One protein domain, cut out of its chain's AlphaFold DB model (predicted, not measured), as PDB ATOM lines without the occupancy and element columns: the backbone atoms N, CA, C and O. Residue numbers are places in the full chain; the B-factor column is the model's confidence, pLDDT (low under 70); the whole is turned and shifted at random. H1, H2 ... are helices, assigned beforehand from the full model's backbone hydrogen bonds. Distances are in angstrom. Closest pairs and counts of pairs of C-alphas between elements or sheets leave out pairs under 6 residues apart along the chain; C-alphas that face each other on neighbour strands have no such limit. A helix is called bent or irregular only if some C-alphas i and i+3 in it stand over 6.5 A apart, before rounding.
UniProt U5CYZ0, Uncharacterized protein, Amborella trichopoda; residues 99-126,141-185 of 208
ATOM      1  N   LEU A  99       5.539  12.774  49.249       58.59
ATOM      2  CA  LEU A  99       4.293  12.243  48.695       58.59
ATOM      3  C   LEU A  99       3.702  11.181  49.626       58.59
ATOM      4  O   LEU A  99       2.496  11.194  49.844       58.59
ATOM      5  N   ASP A 100       4.539  10.373  50.277       67.19
ATOM      6  CA  ASP A 100       4.123   9.478  51.357       67.19
ATOM      7  C   ASP A 100       3.579  10.273  52.558       67.19
ATOM      8  O   ASP A 100       2.518   9.952  53.082       67.19
ATOM      9  N   LEU A 101       4.172  11.422  52.917       73.75
ATOM     10  CA  LEU A 101       3.602  12.298  53.954       73.75
ATOM     11  C   LEU A 101       2.245  12.888  53.538       73.75
ATOM     12  O   LEU A 101       1.352  13.018  54.376       73.75
ATOM     13  N   LEU A 102       2.059  13.217  52.256       69.12
ATOM     14  CA  LEU A 102       0.781  13.699  51.734       69.12
ATOM     15  C   LEU A 102      -0.271  12.587  51.694       69.12
ATOM     16  O   LEU A 102      -1.402  12.806  52.124       69.12
ATOM     17  N   VAL A 103       0.082  11.398  51.218       69.81
ATOM     18  CA  VAL A 103      -0.806  10.233  51.176       69.81
ATOM     19  C   VAL A 103      -1.143   9.786  52.594       69.81
ATOM     20  O   VAL A 103      -2.317   9.572  52.872       69.81
ATOM     21  N   ARG A 104      -0.188   9.779  53.529       71.31
ATOM     22  CA  ARG A 104      -0.421   9.543  54.963       71.31
ATOM     23  C   ARG A 104      -1.243  10.645  55.602       71.31
ATOM     24  O   ARG A 104      -2.082  10.351  56.444       71.31
ATOM     25  N   PHE A 105      -1.067  11.910  55.223       72.56
ATOM     26  CA  PHE A 105      -1.912  13.003  55.708       72.56
ATOM     27  C   PHE A 105      -3.346  12.829  55.220       72.56
ATOM     28  O   PHE A 105      -4.277  12.884  56.018       72.56
ATOM     29  N   ILE A 106      -3.527  12.551  53.932       72.88
ATOM     30  CA  ILE A 106      -4.822  12.306  53.307       72.88
ATOM     31  C   ILE A 106      -5.473  11.054  53.905       72.88
ATOM     32  O   ILE A 106      -6.624  11.114  54.323       72.88
ATOM     33  N   GLN A 107      -4.742   9.950  54.049       69.94
ATOM     34  CA  GLN A 107      -5.206   8.730  54.709       69.94
ATOM     35  C   GLN A 107      -5.540   8.983  56.180       69.94
ATOM     36  O   GLN A 107      -6.591   8.549  56.633       69.94
ATOM     37  N   ASN A 108      -4.742   9.746  56.926       70.75
ATOM     38  CA  ASN A 108      -5.008  10.056  58.331       70.75
ATOM     39  C   ASN A 108      -6.180  11.022  58.508       70.75
ATOM     40  O   ASN A 108      -6.981  10.865  59.430       70.75
ATOM     41  N   VAL A 109      -6.331  12.004  57.626       72.50
ATOM     42  CA  VAL A 109      -7.452  12.946  57.618       72.50
ATOM     43  C   VAL A 109      -8.723  12.238  57.169       72.50
ATOM     44  O   VAL A 109      -9.739  12.373  57.844       72.50
ATOM     45  N   PHE A 110      -8.676  11.389  56.142       69.69
ATOM     46  CA  PHE A 110      -9.794  10.528  55.772       69.69
ATOM     47  C   PHE A 110     -10.100   9.503  56.846       69.69
ATOM     48  O   PHE A 110     -11.270   9.249  57.088       69.69
ATOM     49  N   ARG A 111      -9.122   8.954  57.567       69.12
ATOM     50  CA  ARG A 111      -9.367   8.032  58.686       69.12
ATOM     51  C   ARG A 111      -9.952   8.765  59.897       69.12
ATOM     52  O   ARG A 111     -10.826   8.227  60.568       69.12
ATOM     53  N   LYS A 112      -9.584  10.029  60.133       64.81
ATOM     54  CA  LYS A 112     -10.173  10.896  61.177       64.81
ATOM     55  C   LYS A 112     -11.581  11.365  60.816       64.81
ATOM     56  O   LYS A 112     -12.481  11.293  61.653       64.81
ATOM     57  N   ILE A 113     -11.789  11.807  59.579       64.88
ATOM     58  CA  ILE A 113     -13.087  12.249  59.069       64.88
ATOM     59  C   ILE A 113     -14.005  11.048  58.887       64.88
ATOM     60  O   ILE A 113     -15.152  11.149  59.274       64.88
ATOM     61  N   SER A 114     -13.532   9.891  58.422       61.62
ATOM     62  CA  SER A 114     -14.339   8.666  58.309       61.62
ATOM     63  C   SER A 114     -14.681   8.064  59.665       61.62
ATOM     64  O   SER A 114     -15.792   7.579  59.820       61.62
ATOM     65  N   LYS A 115     -13.809   8.142  60.681       60.62
ATOM     66  CA  LYS A 115     -14.168   7.749  62.056       60.62
ATOM     67  C   LYS A 115     -15.228   8.683  62.645       60.62
ATOM     68  O   LYS A 115     -16.181   8.209  63.263       60.62
ATOM     69  N   ARG A 116     -15.116   9.999  62.425       61.75
ATOM     70  CA  ARG A 116     -16.119  10.987  62.873       61.75
ATOM     71  C   ARG A 116     -17.414  10.915  62.068       61.75
ATOM     72  O   ARG A 116     -18.483  10.983  62.657       61.75
ATOM     73  N   ALA A 117     -17.317  10.693  60.764       62.75
ATOM     74  CA  ALA A 117     -18.435  10.501  59.861       62.75
ATOM     75  C   ALA A 117     -19.121   9.176  60.151       62.75
ATOM     76  O   ALA A 117     -20.318   9.204  60.273       62.75
ATOM     77  N   ARG A 118     -18.429   8.050  60.380       57.59
ATOM     78  CA  ARG A 118     -19.050   6.779  60.809       57.59
ATOM     79  C   ARG A 118     -19.691   6.875  62.195       57.59
ATOM     80  O   ARG A 118     -20.744   6.282  62.386       57.59
ATOM     81  N   LYS A 119     -19.124   7.636  63.144       56.12
ATOM     82  CA  LYS A 119     -19.781   7.930  64.437       56.12
ATOM     83  C   LYS A 119     -21.026   8.805  64.261       56.12
ATOM     84  O   LYS A 119     -22.055   8.491  64.844       56.12
ATOM     85  N   ALA A 120     -20.956   9.824  63.406       54.28
ATOM     86  CA  ALA A 120     -22.092  10.673  63.061       54.28
ATOM     87  C   ALA A 120     -23.140   9.925  62.216       54.28
ATOM     88  O   ALA A 120     -24.326  10.088  62.412       54.28
ATOM     89  N   VAL A 121     -22.720   9.034  61.325       52.66
ATOM     90  CA  VAL A 121     -23.538   8.161  60.471       52.66
ATOM     91  C   VAL A 121     -24.147   7.052  61.310       52.66
ATOM     92  O   VAL A 121     -25.266   6.685  61.035       52.66
ATOM     93  N   ARG A 122     -23.526   6.559  62.387       48.09
ATOM     94  CA  ARG A 122     -24.227   5.689  63.351       48.09
ATOM     95  C   ARG A 122     -25.147   6.460  64.299       48.09
ATOM     96  O   ARG A 122     -26.092   5.871  64.803       48.09
ATOM     97  N   SER A 123     -24.943   7.766  64.481       43.44
ATOM     98  CA  SER A 123     -25.924   8.642  65.138       43.44
ATOM     99  C   SER A 123     -26.980   9.230  64.185       43.44
ATOM    100  O   SER A 123     -27.919   9.861  64.653       43.44
ATOM    101  N   VAL A 124     -26.842   9.038  62.864       46.03
ATOM    102  CA  VAL A 124     -27.739   9.564  61.807       46.03
ATOM    103  C   VAL A 124     -28.334   8.437  60.931       46.03
ATOM    104  O   VAL A 124     -29.307   8.661  60.223       46.03
ATOM    105  N   LEU A 125     -27.845   7.198  61.056       44.09
ATOM    106  CA  LEU A 125     -28.535   5.952  60.709       44.09
ATOM    107  C   LEU A 125     -28.948   5.208  61.995       44.09
ATOM    108  O   LEU A 125     -28.489   4.096  62.256       44.09
ATOM    109  N   PRO A 126     -29.912   5.714  62.768       40.62
ATOM    110  CA  PRO A 126     -31.165   5.001  62.825       40.62
ATOM    111  C   PRO A 126     -31.802   5.098  61.438       40.62
ATOM    112  O   PRO A 126     -32.061   6.185  60.922       40.62
ATOM    113  N   VAL A 141     -34.524  15.329  54.046       77.88
ATOM    114  CA  VAL A 141     -34.197  16.094  52.835       77.88
ATOM    115  C   VAL A 141     -33.064  17.074  53.098       77.88
ATOM    116  O   VAL A 141     -32.233  17.230  52.218       77.88
ATOM    117  N   LEU A 142     -32.954  17.676  54.288       77.38
ATOM    118  CA  LEU A 142     -31.794  18.492  54.651       77.38
ATOM    119  C   LEU A 142     -30.512  17.670  54.583       77.38
ATOM    120  O   LEU A 142     -29.558  18.122  53.972       77.38
ATOM    121  N   ILE A 143     -30.489  16.459  55.145       74.19
ATOM    122  CA  ILE A 143     -29.289  15.610  55.145       74.19
ATOM    123  C   ILE A 143     -28.968  15.130  53.724       74.19
ATOM    124  O   ILE A 143     -27.811  15.165  53.313       74.19
ATOM    125  N   ILE A 144     -29.977  14.738  52.942       77.06
ATOM    126  CA  ILE A 144     -29.802  14.307  51.547       77.06
ATOM    127  C   ILE A 144     -29.361  15.478  50.663       77.06
ATOM    128  O   ILE A 144     -28.429  15.314  49.890       77.06
ATOM    129  N   ALA A 145     -29.967  16.658  50.800       80.94
ATOM    130  CA  ALA A 145     -29.593  17.871  50.078       80.94
ATOM    131  C   ALA A 145     -28.198  18.349  50.484       80.94
ATOM    132  O   ALA A 145     -27.406  18.708  49.619       80.94
ATOM    133  N   PHE A 146     -27.858  18.286  51.772       74.44
ATOM    134  CA  PHE A 146     -26.517  18.600  52.252       74.44
ATOM    135  C   PHE A 146     -25.503  17.608  51.682       74.44
ATOM    136  O   PHE A 146     -24.484  18.036  51.171       74.44
ATOM    137  N   LEU A 147     -25.792  16.304  51.652       76.81
ATOM    138  CA  LEU A 147     -24.948  15.302  50.988       76.81
ATOM    139  C   LEU A 147     -24.880  15.493  49.468       76.81
ATOM    140  O   LEU A 147     -23.846  15.212  48.878       76.81
ATOM    141  N   TRP A 148     -25.936  15.995  48.831       85.50
ATOM    142  CA  TRP A 148     -25.960  16.325  47.404       85.50
ATOM    143  C   TRP A 148     -25.057  17.518  47.093       85.50
ATOM    144  O   TRP A 148     -24.254  17.472  46.163       85.50
ATOM    145  N   VAL A 149     -25.141  18.555  47.924       79.12
ATOM    146  CA  VAL A 149     -24.280  19.734  47.863       79.12
ATOM    147  C   VAL A 149     -22.846  19.355  48.221       79.12
ATOM    148  O   VAL A 149     -21.939  19.748  47.510       79.12
ATOM    149  N   LEU A 150     -22.609  18.529  49.241       76.50
ATOM    150  CA  LEU A 150     -21.282  18.011  49.577       76.50
ATOM    151  C   LEU A 150     -20.741  17.095  48.481       76.50
ATOM    152  O   LEU A 150     -19.552  17.151  48.228       76.50
ATOM    153  N   LYS A 151     -21.569  16.305  47.790       75.75
ATOM    154  CA  LYS A 151     -21.149  15.533  46.613       75.75
ATOM    155  C   LYS A 151     -20.719  16.473  45.499       75.75
ATOM    156  O   LYS A 151     -19.646  16.282  44.954       75.75
ATOM    157  N   ALA A 152     -21.524  17.486  45.187       82.88
ATOM    158  CA  ALA A 152     -21.218  18.455  44.140       82.88
ATOM    159  C   ALA A 152     -19.988  19.309  44.489       82.88
ATOM    160  O   ALA A 152     -19.140  19.542  43.640       82.88
ATOM    161  N   LEU A 153     -19.841  19.732  45.746       68.81
ATOM    162  CA  LEU A 153     -18.691  20.502  46.216       68.81
ATOM    163  C   LEU A 153     -17.448  19.634  46.352       68.81
ATOM    164  O   LEU A 153     -16.370  20.097  46.019       68.81
ATOM    165  N   LEU A 154     -17.562  18.386  46.805       72.94
ATOM    166  CA  LEU A 154     -16.432  17.467  46.850       72.94
ATOM    167  C   LEU A 154     -16.038  17.053  45.437       72.94
ATOM    168  O   LEU A 154     -14.858  16.956  45.174       72.94
ATOM    169  N   GLU A 155     -16.976  16.898  44.508       79.38
ATOM    170  CA  GLU A 155     -16.696  16.703  43.086       79.38
ATOM    171  C   GLU A 155     -15.970  17.920  42.514       79.38
ATOM    172  O   GLU A 155     -14.877  17.773  41.987       79.38
ATOM    173  N   VAL A 156     -16.477  19.137  42.707       76.88
ATOM    174  CA  VAL A 156     -15.858  20.363  42.179       76.88
ATOM    175  C   VAL A 156     -14.527  20.691  42.862       76.88
ATOM    176  O   VAL A 156     -13.589  21.059  42.172       76.88
ATOM    177  N   VAL A 157     -14.392  20.530  44.181       73.12
ATOM    178  CA  VAL A 157     -13.147  20.789  44.933       73.12
ATOM    179  C   VAL A 157     -12.143  19.653  44.759       73.12
ATOM    180  O   VAL A 157     -10.950  19.917  44.733       73.12
ATOM    181  N   CYS A 158     -12.580  18.405  44.581       65.44
ATOM    182  CA  CYS A 158     -11.691  17.306  44.198       65.44
ATOM    183  C   CYS A 158     -11.250  17.452  42.743       65.44
ATOM    184  O   CYS A 158     -10.099  17.172  42.447       65.44
ATOM    185  N   THR A 159     -12.102  17.960  41.849       78.88
ATOM    186  CA  THR A 159     -11.722  18.248  40.461       78.88
ATOM    187  C   THR A 159     -10.792  19.453  40.409       78.88
ATOM    188  O   THR A 159      -9.732  19.359  39.818       78.88
ATOM    189  N   LEU A 160     -11.111  20.552  41.096       81.75
ATOM    190  CA  LEU A 160     -10.274  21.752  41.166       81.75
ATOM    191  C   LEU A 160      -8.955  21.464  41.883       81.75
ATOM    192  O   LEU A 160      -7.903  21.817  41.369       81.75
ATOM    193  N   GLY A 161      -9.012  20.780  43.026       81.00
ATOM    194  CA  GLY A 161      -7.877  20.356  43.836       81.00
ATOM    195  C   GLY A 161      -6.989  19.379  43.083       81.00
ATOM    196  O   GLY A 161      -5.814  19.665  42.922       81.00
ATOM    197  N   SER A 162      -7.538  18.285  42.547       79.06
ATOM    198  CA  SER A 162      -6.772  17.332  41.731       79.06
ATOM    199  C   SER A 162      -6.242  17.977  40.458       79.06
ATOM    200  O   SER A 162      -5.097  17.735  40.125       79.06
ATOM    201  N   ILE A 163      -6.995  18.840  39.766       86.56
ATOM    202  CA  ILE A 163      -6.503  19.529  38.563       86.56
ATOM    203  C   ILE A 163      -5.340  20.447  38.905       86.56
ATOM    204  O   ILE A 163      -4.302  20.328  38.266       86.56
ATOM    205  N   VAL A 164      -5.458  21.345  39.890       87.31
ATOM    206  CA  VAL A 164      -4.354  22.266  40.214       87.31
ATOM    207  C   VAL A 164      -3.172  21.523  40.830       87.31
ATOM    208  O   VAL A 164      -2.028  21.837  40.524       87.31
ATOM    209  N   PHE A 165      -3.437  20.494  41.633       79.75
ATOM    210  CA  PHE A 165      -2.416  19.663  42.256       79.75
ATOM    211  C   PHE A 165      -1.655  18.837  41.213       79.75
ATOM    212  O   PHE A 165      -0.434  18.949  41.132       79.75
ATOM    213  N   VAL A 166      -2.364  18.099  40.352       84.50
ATOM    214  CA  VAL A 166      -1.782  17.349  39.227       84.50
ATOM    215  C   VAL A 166      -1.113  18.295  38.240       84.50
ATOM    216  O   VAL A 166      -0.056  17.959  37.732       84.50
ATOM    217  N   SER A 167      -1.645  19.498  38.009       88.19
ATOM    218  CA  SER A 167      -0.988  20.489  37.149       88.19
ATOM    219  C   SER A 167       0.359  20.906  37.733       88.19
ATOM    220  O   SER A 167       1.375  20.801  37.059       88.19
ATOM    221  N   ILE A 168       0.417  21.312  39.004       88.50
ATOM    222  CA  ILE A 168       1.682  21.715  39.640       88.50
ATOM    223  C   ILE A 168       2.681  20.551  39.646       88.50
ATOM    224  O   ILE A 168       3.850  20.753  39.314       88.50
ATOM    225  N   LEU A 169       2.213  19.340  39.955       83.38
ATOM    226  CA  LEU A 169       2.991  18.104  39.866       83.38
ATOM    227  C   LEU A 169       3.491  17.832  38.451       83.38
ATOM    228  O   LEU A 169       4.636  17.445  38.289       83.38
ATOM    229  N   PHE A 170       2.666  18.045  37.432       87.94
ATOM    230  CA  PHE A 170       2.998  17.749  36.046       87.94
ATOM    231  C   PHE A 170       4.018  18.734  35.495       87.94
ATOM    232  O   PHE A 170       4.979  18.312  34.859       87.94
ATOM    233  N   ILE A 171       3.863  20.031  35.783       91.06
ATOM    234  CA  ILE A 171       4.875  21.026  35.436       91.06
ATOM    235  C   ILE A 171       6.184  20.638  36.140       91.06
ATOM    236  O   ILE A 171       7.180  20.380  35.469       91.06
ATOM    237  N   ARG A 172       6.200  20.501  37.473       86.00
ATOM    238  CA  ARG A 172       7.439  20.175  38.202       86.00
ATOM    239  C   ARG A 172       8.038  18.827  37.803       86.00
ATOM    240  O   ARG A 172       9.252  18.725  37.699       86.00
ATOM    241  N   GLY A 173       7.202  17.826  37.572       85.56
ATOM    242  CA  GLY A 173       7.586  16.464  37.219       85.56
ATOM    243  C   GLY A 173       8.082  16.348  35.787       85.56
ATOM    244  O   GLY A 173       9.017  15.601  35.547       85.56
ATOM    245  N   THR A 174       7.543  17.124  34.847       88.81
ATOM    246  CA  THR A 174       8.066  17.154  33.473       88.81
ATOM    247  C   THR A 174       9.398  17.896  33.422       88.81
ATOM    248  O   THR A 174      10.335  17.397  32.810       88.81
ATOM    249  N   TRP A 175       9.534  19.035  34.116       89.38
ATOM    250  CA  TRP A 175      10.816  19.750  34.220       89.38
ATOM    251  C   TRP A 175      11.888  18.915  34.935       89.38
ATOM    252  O   TRP A 175      13.002  18.788  34.431       89.38
ATOM    253  N   ALA A 176      11.548  18.300  36.072       80.75
ATOM    254  CA  ALA A 176      12.453  17.416  36.799       80.75
ATOM    255  C   ALA A 176      12.748  16.138  36.002       80.75
ATOM    256  O   ALA A 176      13.910  15.798  35.836       80.75
ATOM    257  N   GLY A 177      11.736  15.476  35.445       79.44
ATOM    258  CA  GLY A 177      11.864  14.215  34.713       79.44
ATOM    259  C   GLY A 177      12.649  14.330  33.406       79.44
ATOM    260  O   GLY A 177      13.487  13.470  33.142       79.44
ATOM    261  N   LEU A 178      12.469  15.405  32.623       75.94
ATOM    262  CA  LEU A 178      13.321  15.659  31.451       75.94
ATOM    263  C   LEU A 178      14.766  15.957  31.860       75.94
ATOM    264  O   LEU A 178      15.685  15.440  31.229       75.94
ATOM    265  N   SER A 179      14.976  16.742  32.926       74.81
ATOM    266  CA  SER A 179      16.328  17.004  33.441       74.81
ATOM    267  C   SER A 179      16.999  15.720  33.938       74.81
ATOM    268  O   SER A 179      18.174  15.495  33.675       74.81
ATOM    269  N   TYR A 180      16.224  14.827  34.556       72.06
ATOM    270  CA  TYR A 180      16.693  13.543  35.067       72.06
ATOM    271  C   TYR A 180      17.103  12.605  33.927       72.06
ATOM    272  O   TYR A 180      18.141  11.954  33.998       72.06
ATOM    273  N   PHE A 181      16.335  12.580  32.833       69.00
ATOM    274  CA  PHE A 181      16.680  11.812  31.633       69.00
ATOM    275  C   PHE A 181      17.890  12.378  30.890       69.00
ATOM    276  O   PHE A 181      18.689  11.613  30.352       69.00
ATOM    277  N   GLN A 182      18.052  13.701  30.877       62.94
ATOM    278  CA  GLN A 182      19.211  14.342  30.266       62.94
ATOM    279  C   GLN A 182      20.490  14.098  31.083       62.94
ATOM    280  O   GLN A 182      21.549  13.872  30.504       62.94
ATOM    281  N   ASN A 183      20.382  14.055  32.416       59.94
ATOM    282  CA  ASN A 183      21.479  13.687  33.313       59.94
ATOM    283  C   ASN A 183      21.818  12.184  33.298       59.94
ATOM    284  O   ASN A 183      22.954  11.825  33.596       59.94
ATOM    285  N   ASN A 184      20.860  11.321  32.938       57.12
ATOM    286  CA  ASN A 184      21.038   9.868  32.838       57.12
ATOM    287  C   ASN A 184      21.463   9.381  31.449       57.12
ATOM    288  O   ASN A 184      21.559   8.172  31.247       57.12
ATOM    289  N   HIS A 185      21.730  10.268  30.488       59.00
ATOM    290  CA  HIS A 185      22.470   9.873  29.297       59.00
ATOM    291  C   HIS A 185      23.962   9.912  29.655       59.00
ATOM    292  O   HIS A 185      24.545  10.999  29.639       59.00
TER     293      HIS A 185
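Overview. This is residues 99 to 126 and 141 to 185 of the 208 residues of an uncharacterized protein of Amborella trichopoda (UniProt U5CYZ0). Two long helices, H1 and then the much longer H2, run lengthwise in nearly opposite directions with an open gap between them, and H2 reaches well past the beginning of H1. Together they make an open rod, with the cut in the chain at the end where H1 finishes and H2 starts. The printed part has 73 residues, with two named helices in the order H1, H2 and no named strand, and its class is all helix. It is extended, with a radius of gyration of the C-alphas of 18.8 A, and the C-alphas span 63 by 22 by 11 A.

Arrangement. H1, residues 99 to 122, has the N-to-C direction (-0.90, -0.13, 0.41). H2, residues 141 to 183, has the N-to-C direction (0.93, -0.03, -0.37). H1 and H2 are apart, with no C-alpha of the one within 8 A of the other. Residues 99 to 123, of which 99 to 122 belong to H1, stand free, and so do residues 144 to 185, of which 144 to 183 belong to H2. In H1 and H2 every pair of O i and N i+4 is within hydrogen-bond range.

Along the chain. H1 begins at C-alpha 99 at (4.293, 12.243, 48.695) and measures 32.7 A from first to last C-alpha. H2 begins at C-alpha 141 at (-34.197, 16.094, 52.835), ends at C-alpha 183 at (21.479, 13.687, 33.313) and measures 59.0 A. Neither helix is bent.

Size, cuts and confidence. The two C-alphas farthest apart are those of Pro 126 and His 185, at 63.4 A. Residues 127 to 140 are not printed, and C-alphas 126 and 141 are 15.2 A apart across this cut. The mean pLDDT of the printed part is 71.8, and 29 residues are under 70, among them residues 110 to 126 and 181 to 185.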